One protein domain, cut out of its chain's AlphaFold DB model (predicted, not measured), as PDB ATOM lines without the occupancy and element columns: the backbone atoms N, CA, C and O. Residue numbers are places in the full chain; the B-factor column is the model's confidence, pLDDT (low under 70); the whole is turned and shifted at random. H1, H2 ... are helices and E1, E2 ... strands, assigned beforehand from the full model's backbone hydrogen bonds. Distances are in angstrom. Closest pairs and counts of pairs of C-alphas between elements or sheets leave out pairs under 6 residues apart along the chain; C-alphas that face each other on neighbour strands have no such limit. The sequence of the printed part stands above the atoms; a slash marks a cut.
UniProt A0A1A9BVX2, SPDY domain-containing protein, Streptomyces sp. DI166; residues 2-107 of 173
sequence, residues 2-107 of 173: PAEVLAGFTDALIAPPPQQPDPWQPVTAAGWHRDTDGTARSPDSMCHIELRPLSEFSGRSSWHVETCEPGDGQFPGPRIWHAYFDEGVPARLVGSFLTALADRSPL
ATOM      1  N   PRO A   2     -15.460  32.909  48.692       85.94
ATOM      2  CA  PRO A   2     -14.355  33.713  49.223       85.94
ATOM      3  C   PRO A   2     -14.814  35.049  49.829       85.94
ATOM      4  O   PRO A   2     -15.738  35.691  49.325       85.94
ATOM      5  N   ALA A   3     -14.151  35.490  50.901       88.50
ATOM      6  CA  ALA A   3     -14.505  36.718  51.619       88.50
ATOM      7  C   ALA A   3     -14.184  37.988  50.813       88.50
ATOM      8  O   ALA A   3     -14.825  39.021  50.976       88.50
ATOM      9  N   GLU A   4     -13.202  37.915  49.924       88.81
ATOM     10  CA  GLU A   4     -12.727  39.028  49.108       88.81
ATOM     11  C   GLU A   4     -13.732  39.400  48.019       88.81
ATOM     12  O   GLU A   4     -13.971  40.586  47.785       88.81
ATOM     13  N   VAL A   5     -14.392  38.395  47.439       91.25
ATOM     14  CA  VAL A   5     -15.489  38.583  46.481       91.25
ATOM     15  C   VAL A   5     -16.680  39.256  47.168       91.25
ATOM     16  O   VAL A   5     -17.223  40.237  46.658       91.25
ATOM     17  N   LEU A   6     -17.029  38.799  48.376       90.88
ATOM     18  CA  LEU A   6     -18.037  39.449  49.220       90.88
ATOM     19  C   LEU A   6     -17.673  40.898  49.538       90.88
ATOM     20  O   LEU A   6     -18.516  41.781  49.405       90.88
ATOM     21  N   ALA A   7     -16.424  41.153  49.930       89.12
ATOM     22  CA  ALA A   7     -15.960  42.492  50.258       89.12
ATOM     23  C   ALA A   7     -16.064  43.433  49.047       89.12
ATOM     24  O   ALA A   7     -16.554  44.552  49.185       89.12
ATOM     25  N   GLY A   8     -15.658  42.976  47.855       88.62
ATOM     26  CA  GLY A   8     -15.806  43.728  46.605       88.62
ATOM     27  C   GLY A   8     -17.267  44.069  46.292       88.62
ATOM     28  O   GLY A   8     -17.585  45.226  46.015       88.62
ATOM     29  N   PHE A   9     -18.167  43.092  46.435       90.75
ATOM     30  CA  PHE A   9     -19.608  43.297  46.274       90.75
ATOM     31  C   PHE A   9     -20.170  44.312  47.282       90.75
ATOM     32  O   PHE A   9     -20.905  45.230  46.911       90.75
ATOM     33  N   THR A  10     -19.809  44.198  48.564       91.25
ATOM     34  CA  THR A  10     -20.303  45.118  49.600       91.25
ATOM     35  C   THR A  10     -19.738  46.527  49.454       91.25
ATOM     36  O   THR A  10     -20.447  47.498  49.719       91.25
ATOM     37  N   ASP A  11     -18.501  46.671  48.980       89.12
ATOM     38  CA  ASP A  11     -17.900  47.979  48.716       89.12
ATOM     39  C   ASP A  11     -18.661  48.719  47.602       89.12
ATOM     40  O   ASP A  11     -18.837  49.940  47.669       89.12
ATOM     41  N   ALA A  12     -19.201  47.987  46.621       89.62
ATOM     42  CA  ALA A  12     -20.012  48.542  45.539       89.62
ATOM     43  C   ALA A  12     -21.393  49.062  45.985       89.62
ATOM     44  O   ALA A  12     -22.021  49.836  45.258       89.62
ATOM     45  N   LEU A  13     -21.863  48.710  47.190       89.31
ATOM     46  CA  LEU A  13     -23.093  49.280  47.760       89.31
ATOM     47  C   LEU A  13     -22.929  50.758  48.132       89.31
ATOM     48  O   LEU A  13     -23.907  51.505  48.123       89.31
ATOM     49  N   ILE A  14     -21.705  51.176  48.462       86.88
ATOM     50  CA  ILE A  14     -21.384  52.542  48.901       86.88
ATOM     51  C   ILE A  14     -20.497  53.303  47.912       86.88
ATOM     52  O   ILE A  14     -20.268  54.503  48.086       86.88
ATOM     53  N   ALA A  15     -19.972  52.622  46.892       80.31
ATOM     54  CA  ALA A  15     -19.234  53.252  45.811       80.31
ATOM     55  C   ALA A  15     -20.192  53.959  44.834       80.31
ATOM     56  O   ALA A  15     -21.313  53.491  44.612       80.31
ATOM     57  N   PRO A  16     -19.771  55.082  44.223       71.81
ATOM     58  CA  PRO A  16     -20.502  55.639  43.094       71.81
ATOM     59  C   PRO A  16     -20.599  54.590  41.974       71.81
ATOM     60  O   PRO A  16     -19.661  53.805  41.801       71.81
ATOM     61  N   PRO A  17     -21.717  54.549  41.226       67.56
ATOM     62  CA  PRO A  17     -21.892  53.574  40.162       67.56
ATOM     63  C   PRO A  17     -20.754  53.722  39.139       67.56
ATOM     64  O   PRO A  17     -20.499  54.842  38.683       67.56
ATOM     65  N   PRO A  18     -20.048  52.631  38.796       65.62
ATOM     66  CA  PRO A  18     -19.031  52.681  37.762       65.62
ATOM     67  C   PRO A  18     -19.676  53.047  36.421       65.62
ATOM     68  O   PRO A  18     -20.838  52.737  36.169       65.62
ATOM     69  N   GLN A  19     -18.899  53.673  35.539       63.72
ATOM     70  CA  GLN A  19     -19.325  53.986  34.167       63.72
ATOM     71  C   GLN A  19     -19.439  52.744  33.277       63.72
ATOM     72  O   GLN A  19     -19.826  52.862  32.121       63.72
ATOM     73  N   GLN A  20     -19.066  51.570  33.787       62.31
ATOM     74  CA  GLN A  20     -18.901  50.368  32.995       62.31
ATOM     75  C   GLN A  20     -20.247  49.658  32.785       62.31
ATOM     76  O   GLN A  20     -20.828  49.178  33.761       62.31
ATOM     77  N   PRO A  21     -20.760  49.594  31.541       67.94
ATOM     78  CA  PRO A  21     -22.109  49.102  31.292       67.94
ATOM     79  C   PRO A  21     -22.179  47.581  31.111       67.94
ATOM     80  O   PRO A  21     -23.260  47.027  31.280       67.94
ATOM     81  N   ASP A  22     -21.065  46.907  30.789       86.25
ATOM     82  CA  ASP A  22     -21.036  45.460  30.534       86.25
ATOM     83  C   ASP A  22     -20.419  44.675  31.713       86.25
ATOM     84  O   ASP A  22     -19.203  44.760  31.927       86.25
ATOM     85  N   PRO A  23     -21.221  43.886  32.456       87.88
ATOM     86  CA  PRO A  23     -20.744  43.023  33.536       87.88
ATOM     87  C   PRO A  23     -19.752  41.942  33.090       87.88
ATOM     88  O   PRO A  23     -18.994  41.448  33.921       87.88
ATOM     89  N   TRP A  24     -19.733  41.566  31.807       91.12
ATOM     90  CA  TRP A  24     -18.849  40.516  31.294       91.12
ATOM     91  C   TRP A  24     -17.431  40.993  30.989       91.12
ATOM     92  O   TRP A  24     -16.524  40.167  30.889       91.12
ATOM     93  N   GLN A  25     -17.213  42.301  30.842       91.38
ATOM     94  CA  GLN A  25     -15.910  42.837  30.447       91.38
ATOM     95  C   GLN A  25     -14.760  42.421  31.387       91.38
ATOM     96  O   GLN A  25     -13.714  42.035  30.869       91.38
ATOM     97  N   PRO A  26     -14.902  42.447  32.729       91.94
ATOM     98  CA  PRO A  26     -13.823  42.027  33.626       91.94
ATOM     99  C   PRO A  26     -13.464  40.546  33.451       91.94
ATOM    100  O   PRO A  26     -12.294  40.178  33.494       91.94
ATOM    101  N   VAL A  27     -14.475  39.712  33.199       93.94
ATOM    102  CA  VAL A  27     -14.345  38.262  33.004       93.94
ATOM    103  C   VAL A  27     -13.583  37.969  31.710       93.94
ATOM    104  O   VAL A  27     -12.594  37.235  31.717       93.94
ATOM    105  N   THR A  28     -13.974  38.606  30.603       92.94
ATOM    106  CA  THR A  28     -13.291  38.437  29.311       92.94
ATOM    107  C   THR A  28     -11.884  39.035  29.320       92.94
ATOM    108  O   THR A  28     -10.957  38.418  28.799       92.94
ATOM    109  N   ALA A  29     -11.683  40.189  29.964       92.31
ATOM    110  CA  ALA A  29     -10.364  40.802  30.128       92.31
ATOM    111  C   ALA A  29      -9.418  39.936  30.971       92.31
ATOM    112  O   ALA A  29      -8.222  39.874  30.697       92.31
ATOM    113  N   ALA A  30      -9.958  39.212  31.952       93.06
ATOM    114  CA  ALA A  30      -9.227  38.210  32.709       93.06
ATOM    115  C   ALA A  30      -9.049  36.890  31.943       93.06
ATOM    116  O   ALA A  30      -8.677  35.897  32.559       93.06
ATOM    117  N   GLY A  31      -9.317  36.831  30.634       94.25
ATOM    118  CA  GLY A  31      -9.053  35.668  29.784       94.25
ATOM    119  C   GLY A  31      -9.932  34.450  30.066       94.25
ATOM    120  O   GLY A  31      -9.508  33.330  29.793       94.25
ATOM    121  N   TRP A  32     -11.115  34.641  30.654       95.69
ATOM    122  CA  TRP A  32     -12.094  33.566  30.805       95.69
ATOM    123  C   TRP A  32     -12.706  33.229  29.444       95.69
ATOM    124  O   TRP A  32     -12.907  34.113  28.606       95.69
ATOM    125  N   HIS A  33     -13.033  31.956  29.238       94.50
ATOM    126  CA  HIS A  33     -13.753  31.534  28.044       94.50
ATOM    127  C   HIS A  33     -15.210  31.962  28.180       94.50
ATOM    128  O   HIS A  33     -15.860  31.563  29.141       94.50
ATOM    129  N   ARG A  34     -15.718  32.776  27.255       93.00
ATOM    130  CA  ARG A  34     -17.119  33.209  27.240       93.00
ATOM    131  C   ARG A  34     -17.812  32.623  26.022       93.00
ATOM    132  O   ARG A  34     -17.389  32.878  24.897       93.00
ATOM    133  N   ASP A  35     -18.894  31.906  26.269       89.69
ATOM    134  CA  ASP A  35     -19.730  31.306  25.244       89.69
ATOM    135  C   ASP A  35     -20.860  32.262  24.825       89.69
ATOM    136  O   ASP A  35     -21.197  33.242  25.505       89.69
ATOM    137  N   THR A  36     -21.438  32.014  23.651       84.44
ATOM    138  CA  THR A  36     -22.512  32.849  23.083       84.44
ATOM    139  C   THR A  36     -23.862  32.646  23.773       84.44
ATOM    140  O   THR A  36     -24.757  33.472  23.607       84.44
ATOM    141  N   ASP A  37     -23.998  31.589  24.570       85.62
ATOM    142  CA  ASP A  37     -25.192  31.207  25.328       85.62
ATOM    143  C   ASP A  37     -25.339  31.949  26.670       85.62
ATOM    144  O   ASP A  37     -26.247  31.662  27.448       85.62
ATOM    145  N   GLY A  38     -24.470  32.927  26.945       89.06
ATOM    146  CA  GLY A  38     -24.491  33.673  28.202       89.06
ATOM    147  C   GLY A  38     -23.766  32.961  29.340       89.06
ATOM    148  O   GLY A  38     -24.015  33.283  30.504       89.06
ATOM    149  N   THR A  39     -22.868  32.028  29.021       93.31
ATOM    150  CA  THR A  39     -22.012  31.365  30.002       93.31
ATOM    151  C   THR A  39     -20.550  31.806  29.900       93.31
ATOM    152  O   THR A  39     -20.092  32.320  28.875       93.31
ATOM    153  N   ALA A  40     -19.803  31.675  30.997       95.31
ATOM    154  CA  ALA A  40     -18.358  31.869  31.007       95.31
ATOM    155  C   ALA A  40     -17.660  30.934  31.996       95.31
ATOM    156  O   ALA A  40     -18.176  30.662  33.079       95.31
ATOM    157  N   ARG A  41     -16.454  30.484  31.647       94.12
ATOM    158  CA  ARG A  41     -15.644  29.543  32.429       94.12
ATOM    159  C   ARG A  41     -14.271  30.117  32.731       94.12
ATOM    160  O   ARG A  41     -13.632  30.719  31.864       94.12
ATOM    161  N   SER A  42     -13.811  29.906  33.958       93.00
ATOM    162  CA  SER A  42     -12.454  30.260  34.353       93.00
ATOM    163  C   SER A  42     -11.420  29.410  33.600       93.00
ATOM    164  O   SER A  42     -11.726  28.297  33.169       93.00
ATOM    165  N   PRO A  43     -10.177  29.898  33.442       91.00
ATOM    166  CA  PRO A  43      -9.118  29.163  32.743       91.00
ATOM    167  C   PRO A  43      -8.787  27.786  33.335       91.00
ATOM    168  O   PRO A  43      -8.351  26.897  32.614       91.00
ATOM    169  N   ASP A  44      -8.990  27.606  34.640       87.94
ATOM    170  CA  ASP A  44      -8.816  26.331  35.349       87.94
ATOM    171  C   ASP A  44     -10.066  25.431  35.292       87.94
ATOM    172  O   ASP A  44     -10.067  24.336  35.848       87.94
ATOM    173  N   SER A  45     -11.129  25.883  34.616       88.38
ATOM    174  CA  SER A  45     -12.431  25.215  34.492       88.38
ATOM    175  C   SER A  45     -13.161  24.937  35.813       88.38
ATOM    176  O   SER A  45     -14.158  24.216  35.809       88.38
ATOM    177  N   MET A  46     -12.716  25.509  36.936       90.56
ATOM    178  CA  MET A  46     -13.352  25.300  38.241       90.56
ATOM    179  C   MET A  46     -14.549  26.225  38.471       90.56
ATOM    180  O   MET A  46     -15.501  25.840  39.146       90.56
ATOM    181  N   CYS A  47     -14.513  27.446  37.935       93.12
ATOM    182  CA  CYS A  47     -15.568  28.437  38.099       93.12
ATOM    183  C   CYS A  47     -16.384  28.602  36.817       93.12
ATOM    184  O   CYS A  47     -15.842  28.789  35.727       93.12
ATOM    185  N   HIS A  48     -17.703  28.603  36.975       94.19
ATOM    186  CA  HIS A  48     -18.680  28.752  35.912       94.19
ATOM    187  C   HIS A  48     -19.657  29.877  36.248       94.19
ATOM    188  O   HIS A  48     -20.159  29.963  37.368       94.19
ATOM    189  N   ILE A  49     -19.918  30.747  35.281       95.44
ATOM    190  CA  ILE A  49     -20.909  31.817  35.356       95.44
ATOM    191  C   ILE A  49     -21.947  31.542  34.283       95.44
ATOM    192  O   ILE A  49     -21.587  31.280  33.140       95.44
ATOM    193  N   GLU A  50     -23.218  31.675  34.621       94.81
ATOM    194  CA  GLU A  50     -24.318  31.555  33.677       94.81
ATOM    195  C   GLU A  50     -25.323  32.678  33.908       94.81
ATOM    196  O   GLU A  50     -25.759  32.933  35.036       94.81
ATOM    197  N   LEU A  51     -25.727  33.323  32.821       92.19
ATOM    198  CA  LEU A  51     -26.860  34.231  32.797       92.19
ATOM    199  C   LEU A  51     -28.077  33.476  32.264       92.19
ATOM    200  O   LEU A  51     -28.244  33.312  31.058       92.19
ATOM    201  N   ARG A  52     -28.923  32.996  33.176       88.75
ATOM    202  CA  ARG A  52     -30.086  32.173  32.837       88.75
ATOM    203  C   ARG A  52     -31.336  33.040  32.685       88.75
ATOM    204  O   ARG A  52     -31.616  33.832  33.586       88.75
ATOM    205  N   PRO A  53     -32.138  32.882  31.620       83.12
ATOM    206  CA  PRO A  53     -33.475  33.461  31.589       83.12
ATOM    207  C   PRO A  53     -34.354  32.773  32.647       83.12
ATOM    208  O   PRO A  53     -34.420  31.548  32.709       83.12
ATOM    209  N   LEU A  54     -35.043  33.555  33.483       75.38
ATOM    210  CA  LEU A  54     -35.947  33.048  34.531       75.38
ATOM    211  C   LEU A  54     -37.186  32.358  33.939       75.38
ATOM    212  O   LEU A  54     -37.755  31.447  34.532       75.38
ATOM    213  N   SER A  55     -37.604  32.803  32.758       71.69
ATOM    214  CA  SER A  55     -38.634  32.188  31.925       71.69
ATOM    215  C   SER A  55     -38.498  32.745  30.513       71.69
ATOM    216  O   SER A  55     -38.219  33.939  30.364       71.69
ATOM    217  N   GLU A  56     -38.771  31.913  29.506       68.56
ATOM    218  CA  GLU A  56     -38.788  32.279  28.079       68.56
ATOM    219  C   GLU A  56     -39.659  33.514  27.787       68.56
ATOM    220  O   GLU A  56     -39.392  34.260  26.850       68.56
ATOM    221  N   PHE A  57     -40.667  33.775  28.627       63.31
ATOM    222  CA  PHE A  57     -41.637  34.858  28.446       63.31
ATOM    223  C   PHE A  57     -41.361  36.098  29.299       63.31
ATOM    224  O   PHE A  57     -41.993  37.134  29.110       63.31
ATOM    225  N   SER A  58     -40.462  36.002  30.281       63.84
ATOM    226  CA  SER A  58     -40.363  37.014  31.338       63.84
ATOM    227  C   SER A  58     -39.363  38.135  31.049       63.84
ATOM    228  O   SER A  58     -39.354  39.126  31.773       63.84
ATOM    229  N   GLY A  59     -38.509  38.001  30.023       67.62
ATOM    230  CA  GLY A  59     -37.423  38.952  29.715       67.62
ATOM    231  C   GLY A  59     -36.414  39.158  30.857       67.62
ATOM    232  O   GLY A  59     -35.482  39.951  30.739       67.62
ATOM    233  N   ARG A  60     -36.604  38.456  31.972       80.69
ATOM    234  CA  ARG A  60     -35.851  38.571  33.209       80.69
ATOM    235  C   ARG A  60     -34.812  37.470  33.242       80.69
ATOM    236  O   ARG A  60     -35.083  36.337  32.846       80.69
ATOM    237  N   SER A  61     -33.621  37.816  33.708       87.50
ATOM    238  CA  SER A  61     -32.504  36.884  33.799       87.50
ATOM    239  C   SER A  61     -31.939  36.886  35.209       87.50
ATOM    240  O   SER A  61     -31.933  37.923  35.872       87.50
ATOM    241  N   SER A  62     -31.456  35.732  35.649       91.50
ATOM    242  CA  SER A  62     -30.733  35.562  36.899       91.50
ATOM    243  C   SER A  62     -29.313  35.090  36.635       91.50
ATOM    244  O   SER A  62     -29.048  34.299  35.729       91.50
ATOM    245  N   TRP A  63     -28.388  35.571  37.452       94.38
ATOM    246  CA  TRP A  63     -26.996  35.159  37.413       94.38
ATOM    247  C   TRP A  63     -26.773  33.995  38.361       94.38
ATOM    248  O   TRP A  63     -27.159  34.045  39.531       94.38
ATOM    249  N   HIS A  64     -26.103  32.970  37.859       94.88
ATOM    250  CA  HIS A  64     -25.633  31.836  38.632       94.88
ATOM    251  C   HIS A  64     -24.121  31.788  38.511       94.88
ATOM    252  O   HIS A  64     -23.584  31.787  37.409       94.88
ATOM    253  N   VAL A  65     -23.435  31.770  39.647       95.75
ATOM    254  CA  VAL A  65     -21.983  31.615  39.686       95.75
ATOM    255  C   VAL A  65     -21.652  30.445  40.579       95.75
ATOM    256  O   VAL A  65     -21.966  30.461  41.766       95.75
ATOM    257  N   GLU A  66     -21.030  29.430  40.010       95.38
ATOM    258  CA  GLU A  66     -20.690  28.190  40.687       95.38
ATOM    259  C   GLU A  66     -19.186  27.976  40.626       95.38
ATOM    260  O   GLU A  66     -18.542  28.248  39.617       95.38
ATOM    261  N   THR A  67     -18.611  27.476  41.713       94.31
ATOM    262  CA  THR A  67     -17.261  26.921  41.690       94.31
ATOM    263  C   THR A  67     -17.321  25.499  42.200       94.31
ATOM    264  O   THR A  67     -17.837  25.248  43.294       94.31
ATOM    265  N   CYS A  68     -16.780  24.588  41.410       92.88
ATOM    266  CA  CYS A  68     -16.728  23.166  41.690       92.88
ATOM    267  C   CYS A  68     -15.277  22.689  41.659       92.88
ATOM    268  O   CYS A  68     -14.419  23.300  41.020       92.88
ATOM    269  N   GLU A  69     -15.003  21.589  42.349       90.19
ATOM    270  CA  GLU A  69     -13.760  20.852  42.153       90.19
ATOM    271  C   GLU A  69     -13.665  20.345  40.700       90.19
ATOM    272  O   GLU A  69     -14.703  20.094  40.066       90.19
ATOM    273  N   PRO A  70     -12.446  20.183  40.145       85.31
ATOM    274  CA  PRO A  70     -12.274  19.522  38.860       85.31
ATOM    275  C   PRO A  70     -12.901  18.127  38.925       85.31
ATOM    276  O   PRO A  70     -12.602  17.355  39.833       85.31
ATOM    277  N   GLY A  71     -13.803  17.827  37.995       80.81
ATOM    278  CA  GLY A  71     -14.453  16.521  37.931       80.81
ATOM    279  C   GLY A  71     -13.761  15.557  36.970       80.81
ATOM    280  O   GLY A  71     -12.772  15.899  36.322       80.81
ATOM    281  N   ASP A  72     -14.344  14.372  36.804       80.69
ATOM    282  CA  ASP A  72     -13.789  13.269  36.001       80.69
ATOM    283  C   ASP A  72     -14.003  13.451  34.479       80.69
ATOM    284  O   ASP A  72     -14.114  12.492  33.718       80.69
ATOM    285  N   GLY A  73     -14.142  14.697  34.017       70.62
ATOM    286  CA  GLY A  73     -14.385  15.066  32.618       70.62
ATOM    287  C   GLY A  73     -15.839  14.936  32.148       70.62
ATOM    288  O   GLY A  73     -16.248  15.693  31.271       70.62
ATOM    289  N   GLN A  74     -16.640  14.039  32.736       75.25
ATOM    290  CA  GLN A  74     -18.051  13.861  32.355       75.25
ATOM    291  C   GLN A  74     -19.038  14.640  33.234       75.25
ATOM    292  O   GLN A  74     -20.086  15.071  32.753       75.25
ATOM    293  N   PHE A  75     -18.695  14.859  34.503       75.62
ATOM    294  CA  PHE A  75     -19.488  15.646  35.443       75.62
ATOM    295  C   PHE A  75     -18.575  16.608  36.197       75.62
ATOM    296  O   PHE A  75     -17.425  16.252  36.454       75.62
ATOM    297  N   PRO A  76     -19.052  17.813  36.557       81.88
ATOM    298  CA  PRO A  76     -18.317  18.675  37.471       81.88
ATOM    299  C   PRO A  76     -18.141  17.969  38.820       81.88
ATOM    300  O   PRO A  76     -19.017  17.213  39.250       81.88
ATOM    301  N   GLY A  77     -17.011  18.218  39.483       88.25
ATOM    302  CA  GLY A  77     -16.760  17.697  40.820       88.25
ATOM    303  C   GLY A  77     -17.670  18.339  41.874       88.25
ATOM    304  O   GLY A  77     -18.554  19.147  41.553       88.25
ATOM    305  N   PRO A  78     -17.466  18.002  43.158       90.81
ATOM    306  CA  PRO A  78     -18.204  18.592  44.265       90.81
ATOM    307  C   PRO A  78     -18.246  20.123  44.206       90.81
ATOM    308  O   PRO A  78     -17.240  20.797  43.976       90.81
ATOM    309  N   ARG A  79     -19.432  20.687  44.440       92.44
ATOM    310  CA  ARG A  79     -19.630  22.137  44.484       92.44
ATOM    311  C   ARG A  79     -18.972  22.713  45.735       92.44
ATOM    312  O   ARG A  79     -19.387  22.404  46.849       92.44
ATOM    313  N   ILE A  80     -18.013  23.611  45.543       92.06
ATOM    314  CA  ILE A  80     -17.320  24.324  46.622       92.06
ATOM    315  C   ILE A  80     -18.204  25.470  47.124       92.06
ATOM    316  O   ILE A  80     -18.370  25.670  48.328       92.06
ATOM    317  N   TRP A  81     -18.776  26.253  46.204       94.12
ATOM    318  CA  TRP A  81     -19.741  27.300  46.534       94.12
ATOM    319  C   TRP A  81     -20.592  27.699  45.327       94.12
ATOM    320  O   TRP A  81     -20.267  27.402  44.180       94.12
ATOM    321  N   HIS A  82     -21.693  28.394  45.609       94.94
ATOM    322  CA  HIS A  82     -22.583  28.973  44.608       94.94
ATOM    323  C   HIS A  82     -23.089  30.338  45.078       94.94
ATOM    324  O   HIS A  82     -23.297  30.549  46.273       94.94
ATOM    325  N   ALA A  83     -23.239  31.259  44.132       94.88
ATOM    326  CA  ALA A  83     -23.878  32.551  44.307       94.88
ATOM    327  C   ALA A  83     -24.990  32.722  43.266       94.88
ATOM    328  O   ALA A  83     -24.852  32.331  42.104       94.88
ATOM    329  N   TYR A  84     -26.086  33.326  43.707       94.19
ATOM    330  CA  TYR A  84     -27.269  33.588  42.903       94.19
ATOM    331  C   TYR A  84     -27.646  35.062  43.017       94.19
ATOM    332  O   TYR A  84     -27.739  35.588  44.129       94.19
ATOM    333  N   PHE A  85     -27.881  35.705  41.876       92.69
ATOM    334  CA  PHE A  85     -28.416  37.061  41.808       92.69
ATOM    335  C   PHE A  85     -29.653  37.064  40.921       92.69
ATOM    336  O   PHE A  85     -29.590  36.671  39.756       92.69
ATOM    337  N   ASP A  86     -30.773  37.505  41.478       90.56
ATOM    338  CA  ASP A  86     -32.003  37.689  40.718       90.56
ATOM    339  C   ASP A  86     -31.951  38.951  39.836       90.56
ATOM    340  O   ASP A  86     -30.983  39.715  39.821       90.56
ATOM    341  N   GLU A  87     -33.035  39.168  39.096       85.88
ATOM    342  CA  GLU A  87     -33.267  40.338  38.243       85.88
ATOM    343  C   GLU A  87     -33.256  41.687  38.989       85.88
ATOM    344  O   GLU A  87     -33.070  42.737  38.373       85.88
ATOM    345  N   GLY A  88     -33.516  41.679  40.299       86.75
ATOM    346  CA  GLY A  88     -33.627  42.869  41.132       86.75
ATOM    347  C   GLY A  88     -32.266  43.400  41.565       86.75
ATOM    348  O   GLY A  88     -32.152  44.571  41.941       86.75
ATOM    349  N   VAL A  89     -31.222  42.571  41.487       88.75
ATOM    350  CA  VAL A  89     -29.853  42.980  41.788       88.75
ATOM    351  C   VAL A  89     -29.357  43.932  40.693       88.75
ATOM    352  O   VAL A  89     -29.244  43.543  39.529       88.75
ATOM    353  N   PRO A  90     -28.997  45.187  41.030       88.44
ATOM    354  CA  PRO A  90     -28.497  46.130  40.039       88.44
ATOM    355  C   PRO A  90     -27.261  45.590  39.310       88.44
ATOM    356  O   PRO A  90     -26.313  45.140  39.957       88.44
ATOM    357  N   ALA A  91     -27.215  45.742  37.982       86.50
ATOM    358  CA  ALA A  91     -26.121  45.250  37.135       86.50
ATOM    359  C   ALA A  91     -24.724  45.693  37.610       86.50
ATOM    360  O   ALA A  91     -23.759  44.949  37.481       86.50
ATOM    361  N   ARG A  92     -24.615  46.874  38.240       87.00
ATOM    362  CA  ARG A  92     -23.357  47.354  38.836       87.00
ATOM    363  C   ARG A  92     -22.816  46.446  39.945       87.00
ATOM    364  O   ARG A  92     -21.605  46.321  40.082       87.00
ATOM    365  N   LEU A  93     -23.697  45.848  40.752       91.00
ATOM    366  CA  LEU A  93     -23.295  44.970  41.849       91.00
ATOM    367  C   LEU A  93     -22.820  43.632  41.293       91.00
ATOM    368  O   LEU A  93     -21.766  43.150  41.701       91.00
ATOM    369  N   VAL A  94     -23.529  43.098  40.296       91.94
ATOM    370  CA  VAL A  94     -23.077  41.917  39.554       91.94
ATOM    371  C   VAL A  94     -21.729  42.187  38.888       91.94
ATOM    372  O   VAL A  94     -20.800  41.415  39.070       91.94
ATOM    373  N   GLY A  95     -21.568  43.328  38.213       91.50
ATOM    374  CA  GLY A  95     -20.289  43.737  37.633       91.50
ATOM    375  C   GLY A  95     -19.169  43.788  38.675       91.50
ATOM    376  O   GLY A  95     -18.110  43.221  38.451       91.50
ATOM    377  N   SER A  96     -19.412  44.371  39.855       91.69
ATOM    378  CA  SER A  96     -18.414  44.391  40.937       91.69
ATOM    379  C   SER A  96     -18.063  43.001  41.473       91.69
ATOM    380  O   SER A  96     -16.901  42.740  41.782       91.69
ATOM    381  N   PHE A  97     -19.049  42.102  41.544       94.00
ATOM    382  CA  PHE A  97     -18.846  40.712  41.932       94.00
ATOM    383  C   PHE A  97     -17.971  39.992  40.908       94.00
ATOM    384  O   PHE A  97     -16.985  39.364  41.280       94.00
ATOM    385  N   LEU A  98     -18.294  40.134  39.621       94.06
ATOM    386  CA  LEU A  98     -17.546  39.531  38.523       94.06
ATOM    387  C   LEU A  98     -16.127  40.096  38.415       94.06
ATOM    388  O   LEU A  98     -15.194  39.333  38.197       94.06
ATOM    389  N   THR A  99     -15.932  41.396  38.655       92.94
ATOM    390  CA  THR A  99     -14.595  41.997  38.761       92.94
ATOM    391  C   THR A  99     -13.789  41.367  39.890       92.94
ATOM    392  O   THR A  99     -12.644  40.987  39.673       92.94
ATOM    393  N   ALA A 100     -14.370  41.237  41.086       92.88
ATOM    394  CA  ALA A 100     -13.672  40.649  42.229       92.88
ATOM    395  C   ALA A 100     -13.391  39.150  42.036       92.88
ATOM    396  O   ALA A 100     -12.384  38.646  42.519       92.88
ATOM    397  N   LEU A 101     -14.272  38.444  41.326       93.88
ATOM    398  CA  LEU A 101     -14.110  37.033  40.987       93.88
ATOM    399  C   LEU A 101     -13.018  36.802  39.934       93.88
ATOM    400  O   LEU A 101     -12.302  35.808  39.994       93.88
ATOM    401  N   ALA A 102     -12.907  37.706  38.962       93.69
ATOM    402  CA  ALA A 102     -11.941  37.626  37.874       93.69
ATOM    403  C   ALA A 102     -10.548  38.173  38.253       93.69
ATOM    404  O   ALA A 102      -9.599  38.010  37.481       93.69
ATOM    405  N   ASP A 103     -10.413  38.815  39.419       91.50
ATOM    406  CA  ASP A 103      -9.148  39.352  39.917       91.50
ATOM    407  C   ASP A 103      -8.166  38.219  40.254       91.50
ATOM    408  O   ASP A 103      -8.400  37.392  41.134       91.50
ATOM    409  N   ARG A 104      -7.037  38.195  39.539       88.06
ATOM    410  CA  ARG A 104      -5.959  37.212  39.721       88.06
ATOM    411  C   ARG A 104      -4.886  37.682  40.706       88.06
ATOM    412  O   ARG A 104      -3.851  37.029  40.838       88.06
ATOM    413  N   SER A 105      -5.083  38.829  41.353       87.94
ATOM    414  CA  SER A 105      -4.126  39.371  42.313       87.94
ATOM    415  C   SER A 105      -3.933  38.405  43.491       87.94
ATOM    416  O   SER A 105      -4.920  37.941  44.066       87.94
ATOM    417  N   PRO A 106      -2.684  38.115  43.903       86.62
ATOM    418  CA  PRO A 106      -2.429  37.224  45.028       86.62
ATOM    419  C   PRO A 106      -3.078  37.720  46.324       86.62
ATOM    420  O   PRO A 106      -2.840  38.850  46.773       86.62
ATOM    421  N   LEU A 107      -3.860  36.850  46.963       87.50
ATOM    422  CA  LEU A 107      -4.496  37.146  48.243       87.50
ATOM    423  C   LEU A 107      -3.466  37.102  49.373       87.50
ATOM    424  O   LEU A 107      -2.788  36.099  49.580       87.50
TER     425      LEU A 107
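This is residues 2 to 107 of the 173 residues of the protein "SPDY domain-containing protein" of Streptomyces sp. DI166 (UniProt A0A1A9BVX2). A twisted sheet of four strands, E1 to E4, has the helix H3 over one face, running along the strands, and no named helix covers the other face. H1 and H2 pack on opposite sides of H3, and the long link between them passes round one end of the helices. The printed part has 106 residues, with named elements in the order H1, H2, E1, E2, E3, E4, H3 and a sheet order E1, E2, E3, E4, all antiparallel. The class is mixed, helices and strands, with 51 residues, under half, in named elements. The whole is compact, with a radius of gyration of the C-alphas of 14.0 A, and flat, spanning 43 by 42 by 22 A.

H1, residues 3 to 11, touches H3, residues 91 to 102, at a shallow tilt of 29 degrees, opposite ways; their closest C-alphas, of Val 5 and Ala 100, are 5.1 A apart. H2, residues 25 to 29, touches H3, with the closest C-alphas, of Pro 26 and Thr 99, 5.2 A apart. E1, residues 39 to 41, and E2, residues 47 to 53, form a hairpin, with N 40 and O 49 2.8 A apart, within hydrogen-bond range. E2 and E3, residues 61 to 68, form a hairpin, with N 50 and O 64 at 2.8 A. E3 and E4, residues 79 to 85, form a third, with N 65 and O 83 at 2.9 A. The four strands make a meander, each the antiparallel neighbour of the one before. The sheet is twisted, its C-alphas up to 4.3 A off the best plane. H3 is on the sheet at a height of 10.2 A, in two layers, a helix on one face of a sheet. It lies over E3 and only just over E2, with 3 C-alphas on E2, and runs along the strands at 16 degrees to E3 on the local plane. H2 only grazes the sheet, with residues 27 to 28. H1 is not on the sheet. In H1, H2 and H3 every O i to N i+4 pair is within hydrogen-bond range.

H1 begins at C-alpha 3 (-14.505, 36.718, 51.619) and is 12.1 A long; H2 is 5.9 A and E1 7.1 A. E2 is 19.7 A, E3 22.3 A and E4 17.5 A. H3 is 16.1 A and ends at C-alpha 102 (-11.941, 37.626, 37.874).

The C-alphas farthest apart, of Pro 16 and Asp 72, are 43.5 A apart. The printed part has no cut. The link from H1 to H2 is long, 13 residues. Residues 17 to 21 and 56 to 59 have pLDDT under 70.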